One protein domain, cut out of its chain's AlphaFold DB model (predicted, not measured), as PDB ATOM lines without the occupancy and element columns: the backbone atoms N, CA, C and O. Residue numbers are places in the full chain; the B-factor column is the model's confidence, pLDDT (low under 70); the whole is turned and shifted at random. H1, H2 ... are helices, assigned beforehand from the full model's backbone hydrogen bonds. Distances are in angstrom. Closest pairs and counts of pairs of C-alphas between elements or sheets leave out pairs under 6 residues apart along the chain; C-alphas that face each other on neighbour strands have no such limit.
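Overview. This is residues 11 to 107 of the 108 residues of an uncharacterized protein of Arcobacter venerupis (UniProt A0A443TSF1). A helical hairpin of H3 and H4 is the core of a small body, with H1 set crosswise to it and short H2 packed on H3. After H4 the chain folds back along the hairpin, and residues 92 to 107 stick out as a tail that makes the length. The 97 printed residues hold four named helices, H1 to H4, and no named strand: all helix, loose, radius of gyration of the C-alphas 18.2 A, spans 63 by 29 by 24 A.

Along the chain. H1 is residues 11 to 21, from C-alpha 11 at (23.122, 46.533, -35.530). H2 is residues 23 to 26. H3, residues 36 to 49, is 20.7 A long; H4, residues 51 to 70, is 28.9 A long and ends at (6.863, 53.481, -23.542).

Arrangement. H3 and H4 touch at a shallow tilt of 24 degrees, opposite ways; their closest C-alphas, Asn 47 and Ala 54, are 5.1 A apart. H1 is close to H4 but not clearly touching, C-alphas 18 and 57 being 7.9 A apart. H2 touches H3, C-alphas 25 and 38 being closest at 6.9 A. Every O i to N i+4 pair is within hydrogen-bond range in H1, 8 of 10 in H3 and 15 of 16 in H4; H2 is too short for one.

Size, cuts and confidence. The printed part has no cut. Residues 71 to 107 hold no named element. pLDDT is under 70 at residues 25, 90 to 94, 102 and 104 to 107.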
ATOM      1  N   TYR A  11      24.484  46.038 -35.302       79.50
ATOM      2  CA  TYR A  11      23.122  46.533 -35.530       79.50
ATOM      3  C   TYR A  11      22.511  45.980 -36.827       79.50
ATOM      4  O   TYR A  11      21.319  45.679 -36.855       79.50
ATOM      5  N   GLN A  12      23.324  45.774 -37.867       82.50
ATOM      6  CA  GLN A  12      22.871  45.221 -39.142       82.50
ATOM      7  C   GLN A  12      22.456  43.760 -38.967       82.50
ATOM      8  O   GLN A  12      21.379  43.377 -39.407       82.50
ATOM      9  N   TRP A  13      23.215  42.972 -38.200       79.25
ATOM     10  CA  TRP A  13      22.828  41.598 -37.865       79.25
ATOM     11  C   TRP A  13      21.523  41.509 -37.076       79.25
ATOM     12  O   TRP A  13      20.732  40.587 -37.290       79.25
ATOM     13  N   LYS A  14      21.295  42.442 -36.144       75.69
ATOM     14  CA  LYS A  14      20.030  42.515 -35.400       75.69
ATOM     15  C   LYS A  14      18.872  42.825 -36.347       75.69
ATOM     16  O   LYS A  14      17.868  42.121 -36.293       75.69
ATOM     17  N   LYS A  15      19.046  43.808 -37.236       82.06
ATOM     18  CA  LYS A  15      18.061  44.176 -38.260       82.06
ATOM     19  C   LYS A  15      17.729  42.989 -39.167       82.06
ATOM     20  O   LYS A  15      16.577  42.582 -39.206       82.06
ATOM     21  N   THR A  16      18.729  42.346 -39.769       82.75
ATOM     22  CA  THR A  16      18.524  41.187 -40.651       82.75
ATOM     23  C   THR A  16      17.839  40.018 -39.943       82.75
ATOM     24  O   THR A  16      16.998  39.353 -40.534       82.75
ATOM     25  N   ARG A  17      18.155  39.750 -38.668       78.62
ATOM     26  CA  ARG A  17      17.451  38.708 -37.896       78.62
ATOM     27  C   ARG A  17      15.984  39.053 -37.682       78.62
ATOM     28  O   ARG A  17      15.145  38.176 -37.804       78.62
ATOM     29  N   ILE A  18      15.664  40.306 -37.378       78.94
ATOM     30  CA  ILE A  18      14.268  40.747 -37.253       78.94
ATOM     31  C   ILE A  18      13.565  40.602 -38.609       78.94
ATOM     32  O   ILE A  18      12.479  40.038 -38.685       78.94
ATOM     33  N   GLU A  19      14.204  41.055 -39.685       83.25
ATOM     34  CA  GLU A  19      13.629  41.021 -41.030       83.25
ATOM     35  C   GLU A  19      13.421  39.604 -41.565       83.25
ATOM     36  O   GLU A  19      12.413  39.344 -42.205       83.25
ATOM     37  N   ASN A  20      14.327  38.673 -41.282       82.19
ATOM     38  CA  ASN A  20      14.239  37.318 -41.825       82.19
ATOM     39  C   ASN A  20      13.521  36.340 -40.893       82.19
ATOM     40  O   ASN A  20      12.869  35.419 -41.368       82.19
ATOM     41  N   ASP A  21      13.663  36.498 -39.574       74.56
ATOM     42  CA  ASP A  21      13.107  35.542 -38.611       74.56
ATOM     43  C   ASP A  21      11.767  35.996 -38.027       74.56
ATOM     44  O   ASP A  21      11.018  35.151 -37.550       74.56
ATOM     45  N   ILE A  22      11.461  37.301 -38.028       74.38
ATOM     46  CA  ILE A  22      10.239  37.843 -37.413       74.38
ATOM     47  C   ILE A  22       9.270  38.378 -38.470       74.38
ATOM     48  O   ILE A  22       8.117  37.946 -38.482       74.38
ATOM     49  N   LEU A  23       9.706  39.279 -39.367       77.75
ATOM     50  CA  LEU A  23       8.805  39.916 -40.346       77.75
ATOM     51  C   LEU A  23       7.980  38.935 -41.194       77.75
ATOM     52  O   LEU A  23       6.813  39.248 -41.412       77.75
ATOM     53  N   PRO A  24       8.471  37.754 -41.624       74.94
ATOM     54  CA  PRO A  24       7.652  36.836 -42.417       74.94
ATOM     55  C   PRO A  24       6.398  36.339 -41.687       74.94
ATOM     56  O   PRO A  24       5.444  35.911 -42.327       74.94
ATOM     57  N   PHE A  25       6.382  36.406 -40.355       67.25
ATOM     58  CA  PHE A  25       5.302  35.877 -39.526       67.25
ATOM     59  C   PHE A  25       4.355  36.954 -39.007       67.25
ATOM     60  O   PHE A  25       3.157  36.715 -38.857       67.25
ATOM     61  N   ILE A  26       4.879  38.152 -38.746       70.56
ATOM     62  CA  ILE A  26       4.048  39.310 -38.393       70.56
ATOM     63  C   ILE A  26       3.553  40.054 -39.642       70.56
ATOM     64  O   ILE A  26       2.570  40.785 -39.563       70.56
ATOM     65  N   GLY A  27       4.153  39.803 -40.809       71.94
ATOM     66  CA  GLY A  27       3.762  40.372 -42.095       71.94
ATOM     67  C   GLY A  27       3.653  41.895 -42.038       71.94
ATOM     68  O   GLY A  27       4.485  42.569 -41.435       71.94
ATOM     69  N   ASN A  28       2.567  42.424 -42.608       78.44
ATOM     70  CA  ASN A  28       2.201  43.842 -42.529       78.44
ATOM     71  C   ASN A  28       1.302  44.176 -41.319       78.44
ATOM     72  O   ASN A  28       0.670  45.237 -41.301       78.44
ATOM     73  N   LYS A  29       1.188  43.294 -40.313       84.56
ATOM     74  CA  LYS A  29       0.393  43.595 -39.110       84.56
ATOM     75  C   LYS A  29       1.042  44.746 -38.345       84.56
ATOM     76  O   LYS A  29       2.259  44.785 -38.152       84.56
ATOM     77  N   LYS A  30       0.224  45.677 -37.853       87.12
ATOM     78  CA  LYS A  30       0.708  46.701 -36.921       87.12
ATOM     79  C   LYS A  30       1.020  46.031 -35.587       87.12
ATOM     80  O   LYS A  30       0.347  45.084 -35.197       87.12
ATOM     81  N   ILE A  31       1.994  46.563 -34.851       88.00
ATOM     82  CA  ILE A  31       2.449  45.978 -33.578       88.00
ATOM     83  C   ILE A  31       1.322  45.755 -32.554       88.00
ATOM     84  O   ILE A  31       1.366  44.787 -31.800       88.00
ATOM     85  N   LYS A  32       0.298  46.616 -32.574       88.75
ATOM     86  CA  LYS A  32      -0.901  46.527 -31.731       88.75
ATOM     87  C   LYS A  32      -1.841  45.365 -32.084       88.75
ATOM     88  O   LYS A  32      -2.591  44.921 -31.228       88.75
ATOM     89  N   ASP A  33      -1.794  44.887 -33.326       90.12
ATOM     90  CA  ASP A  33      -2.708  43.870 -33.859       90.12
ATOM     91  C   ASP A  33      -2.072  42.462 -33.833       90.12
ATOM     92  O   ASP A  33      -2.728  41.466 -34.146       90.12
ATOM     93  N   ILE A  34      -0.786  42.362 -33.475       89.44
ATOM     94  CA  ILE A  34      -0.065  41.089 -33.360       89.44
ATOM     95  C   ILE A  34      -0.535  40.355 -32.103       89.44
ATOM     96  O   ILE A  34      -0.438  40.877 -30.990       89.44
ATOM     97  N   LYS A  35      -0.986  39.109 -32.274       89.50
ATOM     98  CA  LYS A  35      -1.414  38.257 -31.162       89.50
ATOM     99  C   LYS A  35      -0.233  37.508 -30.569       89.50
ATOM    100  O   LYS A  35       0.756  37.233 -31.243       89.50
ATOM    101  N   ILE A  36      -0.365  37.088 -29.311       89.25
ATOM    102  CA  ILE A  36       0.704  36.328 -28.658       89.25
ATOM    103  C   ILE A  36       1.020  35.022 -29.387       89.25
ATOM    104  O   ILE A  36       2.183  34.667 -29.538       89.25
ATOM    105  N   GLN A  37      -0.012  34.364 -29.908       89.00
ATOM    106  CA  GLN A  37       0.101  33.133 -30.687       89.00
ATOM    107  C   GLN A  37       0.982  33.317 -31.930       89.00
ATOM    108  O   GLN A  37       1.782  32.439 -32.239       89.00
ATOM    109  N   ASP A  38       0.889  34.477 -32.594       87.62
ATOM    110  CA  ASP A  38       1.731  34.792 -33.751       87.62
ATOM    111  C   ASP A  38       3.213  34.776 -33.346       87.62
ATOM    112  O   ASP A  38       4.049  34.216 -34.042       87.62
ATOM    113  N   VAL A  39       3.545  35.346 -32.183       89.06
ATOM    114  CA  VAL A  39       4.925  35.421 -31.687       89.06
ATOM    115  C   VAL A  39       5.425  34.074 -31.160       89.06
ATOM    116  O   VAL A  39       6.572  33.693 -31.414       89.06
ATOM    117  N   THR A  40       4.597  33.341 -30.415       89.81
ATOM    118  CA  THR A  40       5.016  32.077 -29.793       89.81
ATOM    119  C   THR A  40       5.288  30.995 -30.828       89.81
ATOM    120  O   THR A  40       6.292  30.298 -30.692       89.81
ATOM    121  N   ILE A  41       4.481  30.898 -31.891       90.25
ATOM    122  CA  ILE A  41       4.690  29.929 -32.982       90.25
ATOM    123  C   ILE A  41       6.078  30.111 -33.612       90.25
ATOM    124  O   ILE A  41       6.822  29.144 -33.762       90.25
ATOM    125  N   VAL A  42       6.476  31.353 -33.896       88.81
ATOM    126  CA  VAL A  42       7.793  31.668 -34.481       88.81
ATOM    127  C   VAL A  42       8.929  31.228 -33.581       88.81
ATOM    128  O   VAL A  42       9.901  30.617 -34.029       88.81
ATOM    129  N   LEU A  43       8.816  31.551 -32.295       91.00
ATOM    130  CA  LEU A  43       9.843  31.222 -31.322       91.00
ATOM    131  C   LEU A  43       9.963  29.711 -31.126       91.00
ATOM    132  O   LEU A  43      11.087  29.227 -31.025       91.00
ATOM    133  N   ILE A  44       8.848  28.975 -31.139       91.81
ATOM    134  CA  ILE A  44       8.831  27.509 -31.062       91.81
ATOM    135  C   ILE A  44       9.503  26.900 -32.297       91.81
ATOM    136  O   ILE A  44      10.421  26.089 -32.157       91.81
ATOM    137  N   GLU A  45       9.121  27.323 -33.504       90.56
ATOM    138  CA  GLU A  45       9.718  26.816 -34.746       90.56
ATOM    139  C   GLU A  45      11.211  27.141 -34.841       90.56
ATOM    140  O   GLU A  45      12.026  26.301 -35.246       90.56
ATOM    141  N   LYS A  46      11.614  28.336 -34.398       90.25
ATOM    142  CA  LYS A  46      13.032  28.689 -34.321       90.25
ATOM    143  C   LYS A  46      13.754  27.888 -33.245       90.25
ATOM    144  O   LYS A  46      14.905  27.518 -33.466       90.25
ATOM    145  N   ASN A  47      13.109  27.605 -32.115       92.31
ATOM    146  CA  ASN A  47      13.699  26.825 -31.032       92.31
ATOM    147  C   ASN A  47      14.039  25.406 -31.500       92.31
ATOM    148  O   ASN A  47      15.137  24.938 -31.225       92.31
ATOM    149  N   LYS A  48      13.174  24.772 -32.306       90.50
ATOM    150  CA  LYS A  48      13.435  23.438 -32.884       90.50
ATOM    151  C   LYS A  48      14.749  23.363 -33.672       90.50
ATOM    152  O   LYS A  48      15.423  22.342 -33.640       90.50
ATOM    153  N   LYS A  49      15.115  24.436 -34.382       90.31
ATOM    154  CA  LYS A  49      16.294  24.470 -35.272       90.31
ATOM    155  C   LYS A  49      17.516  25.138 -34.638       90.31
ATOM    156  O   LYS A  49      18.648  24.782 -34.945       90.31
ATOM    157  N   ALA A  50      17.300  26.161 -33.817       89.50
ATOM    158  CA  ALA A  50      18.350  27.010 -33.266       89.50
ATOM    159  C   ALA A  50      17.932  27.625 -31.909       89.50
ATOM    160  O   ALA A  50      17.638  28.829 -31.849       89.50
ATOM    161  N   PRO A  51      17.979  26.854 -30.804       89.62
ATOM    162  CA  PRO A  51      17.525  27.290 -29.477       89.62
ATOM    163  C   PRO A  51      18.185  28.578 -28.978       89.62
ATOM    164  O   PRO A  51      17.526  29.504 -28.502       89.62
ATOM    165  N   VAL A  52      19.502  28.703 -29.173       88.81
ATOM    166  CA  VAL A  52      20.261  29.909 -28.794       88.81
ATOM    167  C   VAL A  52      19.775  31.139 -29.567       88.81
ATOM    168  O   VAL A  52      19.725  32.242 -29.023       88.81
ATOM    169  N   THR A  53      19.393  30.973 -30.836       88.44
ATOM    170  CA  THR A  53      18.857  32.081 -31.636       88.44
ATOM    171  C   THR A  53      17.431  32.425 -31.223       88.44
ATOM    172  O   THR A  53      17.153  33.609 -31.048       88.44
ATOM    173  N   ALA A  54      16.562  31.439 -30.986       91.06
ATOM    174  CA  ALA A  54      15.217  31.676 -30.455       91.06
ATOM    175  C   ALA A  54      15.271  32.446 -29.124       91.06
ATOM    176  O   ALA A  54      14.585  33.449 -28.932       91.06
ATOM    177  N   SER A  55      16.184  32.037 -28.240       91.19
ATOM    178  CA  SER A  55      16.450  32.674 -26.950       91.19
ATOM    179  C   SER A  55      16.815  34.161 -27.081       91.19
ATOM    180  O   SER A  55      16.331  34.982 -26.293       91.19
ATOM    181  N   LYS A  56      17.624  34.517 -28.089       89.44
ATOM    182  CA  LYS A  56      17.984  35.909 -28.415       89.44
ATOM    183  C   LYS A  56      16.811  36.680 -29.031       89.44
ATOM    184  O   LYS A  56      16.583  37.824 -28.644       89.44
ATOM    185  N   LEU A  57      16.053  36.059 -29.938       89.81
ATOM    186  CA  LEU A  57      14.879  36.675 -30.568       89.81
ATOM    187  C   LEU A  57      13.815  37.061 -29.537       89.81
ATOM    188  O   LEU A  57      13.318  38.183 -29.595       89.81
ATOM    189  N   PHE A  58      13.533  36.203 -28.550       92.12
ATOM    190  CA  PHE A  58      12.615  36.540 -27.455       92.12
ATOM    191  C   PHE A  58      13.033  37.835 -26.738       92.12
ATOM    192  O   PHE A  58      12.203  38.706 -26.489       92.12
ATOM    193  N   GLY A  59      14.330  37.998 -26.454       90.62
ATOM    194  CA  GLY A  59      14.853  39.213 -25.822       90.62
ATOM    195  C   GLY A  59      14.683  40.464 -26.691       90.62
ATOM    196  O   GLY A  59      14.292  41.520 -26.185       90.62
ATOM    197  N   TYR A  60      14.924  40.348 -28.000       88.88
ATOM    198  CA  TYR A  60      14.715  41.453 -28.941       88.88
ATOM    199  C   TYR A  60      13.245  41.861 -29.016       88.88
ATOM    200  O   TYR A  60      12.937  43.043 -28.886       88.88
ATOM    201  N   LEU A  61      12.341  40.889 -29.138       89.94
ATOM    202  CA  LEU A  61      10.904  41.138 -29.172       89.94
ATOM    203  C   LEU A  61      10.424  41.797 -27.878       89.94
ATOM    204  O   LEU A  61       9.771  42.836 -27.934       89.94
ATOM    205  N   LYS A  62      10.814  41.271 -26.710       91.88
ATOM    206  CA  LYS A  62      10.433  41.856 -25.415       91.88
ATOM    207  C   LYS A  62      10.876  43.318 -25.298       91.88
ATOM    208  O   LYS A  62      10.110  44.150 -24.815       91.88
ATOM    209  N   SER A  63      12.071  43.635 -25.799       90.50
ATOM    210  CA  SER A  63      12.601  45.005 -25.828       90.50
ATOM    211  C   SER A  63      11.812  45.915 -26.778       90.50
ATOM    212  O   SER A  63      11.497  47.048 -26.418       90.50
ATOM    213  N   ILE A  64      11.437  45.418 -27.961       90.00
ATOM    214  CA  ILE A  64      10.639  46.163 -28.950       90.00
ATOM    215  C   ILE A  64       9.244  46.477 -28.411       90.00
ATOM    216  O   ILE A  64       8.818  47.629 -28.471       90.00
ATOM    217  N   TYR A  65       8.552  45.492 -27.835       91.88
ATOM    218  CA  TYR A  65       7.241  45.721 -27.222       91.88
ATOM    219  C   TYR A  65       7.334  46.647 -26.006       91.88
ATOM    220  O   TYR A  65       6.456  47.483 -25.803       91.88
ATOM    221  N   SER A  66       8.414  46.561 -25.222       93.06
ATOM    222  CA  SER A  66       8.649  47.504 -24.125       93.06
ATOM    223  C   SER A  66       8.783  48.935 -24.642       93.06
ATOM    224  O   SER A  66       8.122  49.829 -24.126       93.06
ATOM    225  N   TYR A  67       9.584  49.147 -25.691       93.44
ATOM    226  CA  TYR A  67       9.738  50.458 -26.322       93.44
ATOM    227  C   TYR A  67       8.414  50.978 -26.891       93.44
ATOM    228  O   TYR A  67       8.052  52.133 -26.670       93.44
ATOM    229  N   ALA A  68       7.666  50.119 -27.586       91.94
ATOM    230  CA  ALA A  68       6.374  50.478 -28.155       91.94
ATOM    231  C   ALA A  68       5.371  50.912 -27.080       91.94
ATOM    232  O   ALA A  68       4.665  51.900 -27.280       91.94
ATOM    233  N   LYS A  69       5.363  50.236 -25.923       94.19
ATOM    234  CA  LYS A  69       4.561  50.640 -24.763       94.19
ATOM    235  C   LYS A  69       5.008  51.998 -24.223       94.19
ATOM    236  O   LYS A  69       4.183  52.884 -24.045       94.19
ATOM    237  N   THR A  70       6.312  52.200 -24.024       95.38
ATOM    238  CA  THR A  70       6.863  53.481 -23.542       95.38
ATOM    239  C   THR A  70       6.526  54.657 -24.463       95.38
ATOM    240  O   THR A  70       6.363  55.777 -23.989       95.38
ATOM    241  N   LYS A  71       6.415  54.424 -25.775       96.12
ATOM    242  CA  LYS A  71       6.029  55.445 -26.760       96.12
ATOM    243  C   LYS A  71       4.516  55.595 -26.960       96.12
ATOM    244  O   LYS A  71       4.114  56.431 -27.762       96.12
ATOM    245  N   GLY A  72       3.693  54.810 -26.264       93.06
ATOM    246  CA  GLY A  72       2.235  54.856 -26.395       93.06
ATOM    247  C   GLY A  72       1.697  54.255 -27.698       93.06
ATOM    248  O   GLY A  72       0.556  54.513 -28.061       93.06
ATOM    249  N   TYR A  73       2.490  53.455 -28.422       92.00
ATOM    250  CA  TYR A  73       2.021  52.759 -29.632       92.00
ATOM    251  C   TYR A  73       1.131  51.554 -29.312       92.00
ATOM    252  O   TYR A  73       0.343  51.123 -30.153       92.00
ATOM    253  N   ILE A  74       1.301  50.995 -28.114       93.50
ATOM    254  CA  ILE A  74       0.505  49.905 -27.550       93.50
ATOM    255  C   ILE A  74       0.278  50.187 -26.067       93.50
ATOM    256  O   ILE A  74       1.126  50.789 -25.410       93.50
ATOM    257  N   GLU A  75      -0.832  49.704 -25.526       90.44
ATOM    258  CA  GLU A  75      -1.152  49.868 -24.103       90.44
ATOM    259  C   GLU A  75      -0.441  48.817 -23.237       90.44
ATOM    260  O   GLU A  75       0.061  49.103 -22.146       90.44
ATOM    261  N   ILE A  76      -0.346  47.586 -23.746       87.81
ATOM    262  CA  ILE A  76       0.150  46.422 -23.009       87.81
ATOM    263  C   ILE A  76       1.301  45.775 -23.783       87.81
ATOM    264  O   ILE A  76       1.237  45.599 -24.998       87.81
ATOM    265  N   ASN A  77       2.371  45.407 -23.071       87.62
ATOM    266  CA  ASN A  77       3.463  44.627 -23.645       87.62
ATOM    267  C   ASN A  77       3.040  43.156 -23.679       87.62
ATOM    268  O   ASN A  77       2.948  42.517 -22.643       87.62
ATOM    269  N   LEU A  78       2.848  42.611 -24.876       88.00
ATOM    270  CA  LEU A  78       2.418  41.230 -25.099       88.00
ATOM    271  C   LEU A  78       3.316  40.168 -24.425       88.00
ATOM    272  O   LEU A  78       2.884  39.046 -24.189       88.00
ATOM    273  N   LEU A  79       4.578  40.511 -24.151       89.75
ATOM    274  CA  LEU A  79       5.604  39.625 -23.596       89.75
ATOM    275  C   LEU A  79       5.991  39.984 -22.148       89.75
ATOM    276  O   LEU A  79       7.016  39.485 -21.664       89.75
ATOM    277  N   SER A  80       5.250  40.865 -21.457       87.94
ATOM    278  CA  SER A  80       5.573  41.245 -20.067       87.94
ATOM    279  C   SER A  80       5.530  40.047 -19.131       87.94
ATOM    280  O   SER A  80       6.528  39.779 -18.457       87.94
ATOM    281  N   ASP A  81       4.430  39.298 -19.184       86.25
ATOM    282  CA  ASP A  81       4.065  38.278 -18.187       86.25
ATOM    283  C   ASP A  81       4.333  36.847 -18.662       86.25
ATOM    284  O   ASP A  81       3.890  35.864 -18.074       86.25
ATOM    285  N   ILE A  82       5.082  36.714 -19.755       89.69
ATOM    286  CA  ILE A  82       5.359  35.423 -20.370       89.69
ATOM    287  C   ILE A  82       6.672  34.864 -19.859       89.69
ATOM    288  O   ILE A  82       7.742  35.458 -20.038       89.69
ATOM    289  N   ASN A  83       6.593  33.660 -19.293       89.44
ATOM    290  CA  ASN A  83       7.777  32.901 -18.950       89.44
ATOM    291  C   ASN A  83       8.403  32.304 -20.215       89.44
ATOM    292  O   ASN A  83       7.801  31.503 -20.930       89.44
ATOM    293  N   LYS A  84       9.653  32.687 -20.474       90.50
ATOM    294  CA  LYS A  84      10.432  32.231 -21.626       90.50
ATOM    295  C   LYS A  84      10.548  30.707 -21.697       90.50
ATOM    296  O   LYS A  84      10.539  30.165 -22.799       90.50
ATOM    297  N   THR A  85      10.646  30.025 -20.554       89.62
ATOM    298  CA  THR A  85      10.817  28.562 -20.500       89.62
ATOM    299  C   THR A  85       9.595  27.800 -21.006       89.62
ATOM    300  O   THR A  85       9.739  26.667 -21.449       89.62
ATOM    301  N   HIS A  86       8.411  28.423 -21.018       89.25
ATOM    302  CA  HIS A  86       7.196  27.818 -21.573       89.25
ATOM    303  C   HIS A  86       7.214  27.769 -23.112       89.25
ATOM    304  O   HIS A  86       6.393  27.090 -23.718       89.25
ATOM    305  N   ILE A  87       8.129  28.507 -23.750       89.12
ATOM    306  CA  ILE A  87       8.225  28.637 -25.212       89.12
ATOM    307  C   ILE A  87       9.555  28.067 -25.720       89.12
ATOM    308  O   ILE A  87       9.613  27.431 -26.770       89.12
ATOM    309  N   ILE A  88      10.644  28.327 -24.993       89.94
ATOM    310  CA  ILE A  88      12.014  28.029 -25.406       89.94
ATOM    311  C   ILE A  88      12.641  27.118 -24.358       89.94
ATOM    312  O   ILE A  88      12.966  27.558 -23.253       89.94
ATOM    313  N   SER A  89      12.854  25.858 -24.728       83.81
ATOM    314  CA  SER A  89      13.669  24.929 -23.951       83.81
ATOM    315  C   SER A  89      15.151  25.306 -24.047       83.81
ATOM    316  O   SER A  89      15.653  25.710 -25.098       83.81
ATOM    317  N   SER A  90      15.879  25.196 -22.936       68.94
ATOM    318  CA  SER A  90      17.333  25.360 -22.945       68.94
ATOM    319  C   SER A  90      17.988  24.170 -23.644       68.94
ATOM    320  O   SER A  90      17.672  23.022 -23.330       68.94
ATOM    321  N   SER A  91      18.942  24.421 -24.543       65.19
ATOM    322  CA  SER A  91      19.863  23.368 -24.984       65.19
ATOM    323  C   SER A  91      20.651  22.847 -23.784       65.19
ATOM    324  O   SER A  91      21.115  23.649 -22.971       65.19
ATOM    325  N   GLN A  92      20.830  21.528 -23.688       63.03
ATOM    326  CA  GLN A  92      21.787  20.956 -22.745       63.03
ATOM    327  C   GLN A  92      23.173  21.524 -23.060       63.03
ATOM    328  O   GLN A  92      23.662  21.410 -24.186       63.03
ATOM    329  N   VAL A  93      23.782  22.190 -22.082       66.44
ATOM    330  CA  VAL A  93      25.160  22.661 -22.195       66.44
ATOM    331  C   VAL A  93      26.054  21.458 -21.929       66.44
ATOM    332  O   VAL A  93      26.203  21.038 -20.786       66.44
ATOM    333  N   ILE A  94      26.622  20.884 -22.987       69.81
ATOM    334  CA  ILE A  94      27.670  19.874 -22.850       69.81
ATOM    335  C   ILE A  94      28.950  20.627 -22.491       69.81
ATOM    336  O   ILE A  94      29.491  21.375 -23.308       69.81
ATOM    337  N   SER A  95      29.405  20.483 -21.246       75.75
ATOM    338  CA  SER A  95      30.710  20.991 -20.834       75.75
ATOM    339  C   SER A  95      31.779  20.030 -21.334       75.75
ATOM    340  O   SER A  95      31.846  18.891 -20.880       75.75
ATOM    341  N   TYR A  96      32.613  20.485 -22.264       73.88
ATOM    342  CA  TYR A  96      33.774  19.717 -22.702       73.88
ATOM    343  C   TYR A  96      34.924  19.879 -21.694       73.88
ATOM    344  O   TYR A  96      35.071  20.962 -21.114       73.88
ATOM    345  N   PRO A  97      35.732  18.827 -21.465       77.62
ATOM    346  CA  PRO A  97      36.922  18.913 -20.624       77.62
ATOM    347  C   PRO A  97      37.917  19.950 -21.162       77.62
ATOM    348  O   PRO A  97      37.894  20.321 -22.341       77.62
ATOM    349  N   LYS A  98      38.796  20.448 -20.284       78.00
ATOM    350  CA  LYS A  98      39.802  21.449 -20.664       78.00
ATOM    351  C   LYS A  98      40.717  20.877 -21.745       78.00
ATOM    352  O   LYS A  98      41.234  19.776 -21.604       78.00
ATOM    353  N   ILE A  99      40.999  21.679 -22.773       74.56
ATOM    354  CA  ILE A  99      41.865  21.302 -23.906       74.56
ATOM    355  C   ILE A  99      43.239  20.795 -23.423       74.56
ATOM    356  O   ILE A  99      43.803  19.887 -24.022       74.56
ATOM    357  N   THR A 100      43.735  21.312 -22.294       72.88
ATOM    358  CA  THR A 100      44.984  20.884 -21.641       72.88
ATOM    359  C   THR A 100      45.034  19.397 -21.291       72.88
ATOM    360  O   THR A 100      46.122  18.845 -21.194       72.88
ATOM    361  N   GLU A 101      43.892  18.733 -21.096       70.56
ATOM    362  CA  GLU A 101      43.853  17.290 -20.835       70.56
ATOM    363  C   GLU A 101      44.229  16.461 -22.068       70.56
ATOM    364  O   GLU A 101      44.846  15.414 -21.909       70.56
ATOM    365  N   ASN A 102      43.948  16.967 -23.274       67.44
ATOM    366  CA  ASN A 102      44.226  16.293 -24.546       67.44
ATOM    367  C   ASN A 102      45.594  16.653 -25.151       67.44
ATOM    368  O   ASN A 102      45.954  16.120 -26.192       67.44
ATOM    369  N   LEU A 103      46.334  17.588 -24.546       74.31
ATOM    370  CA  LEU A 103      47.638  18.054 -25.046       74.31
ATOM    371  C   LEU A 103      48.802  17.631 -24.142       74.31
ATOM    372  O   LEU A 103      49.922  18.094 -24.344       74.31
ATOM    373  N   LYS A 104      48.556  16.771 -23.143       69.75
ATOM    374  CA  LYS A 104      49.590  16.303 -22.204       69.75
ATOM    375  C   LYS A 104      50.773  15.648 -22.923       69.75
ATOM    376  O   LYS A 104      51.906  15.840 -22.505       69.75
ATOM    377  N   ASP A 105      50.504  14.976 -24.038       67.50
ATOM    378  CA  ASP A 105      51.508  14.258 -24.829       67.50
ATOM    379  C   ASP A 105      52.372  15.174 -25.715       67.50
ATOM    380  O   ASP A 105      53.343  14.713 -26.298       67.50
ATOM    381  N   LEU A 106      52.040  16.467 -25.832       68.19
ATOM    382  CA  LEU A 106      52.824  17.452 -26.600       68.19
ATOM    383  C   LEU A 106      53.799  18.260 -25.731       68.19
ATOM    384  O   LEU A 106      54.539  19.093 -26.251       68.19
ATOM    385  N   VAL A 107      53.740  18.077 -24.410       63.97
ATOM    386  CA  VAL A 107      54.566  18.795 -23.427       63.97
ATOM    387  C   VAL A 107      55.712  17.906 -22.906       63.97
ATOM    388  O   VAL A 107      56.563  18.400 -22.171       63.97
TER     389      VAL A 107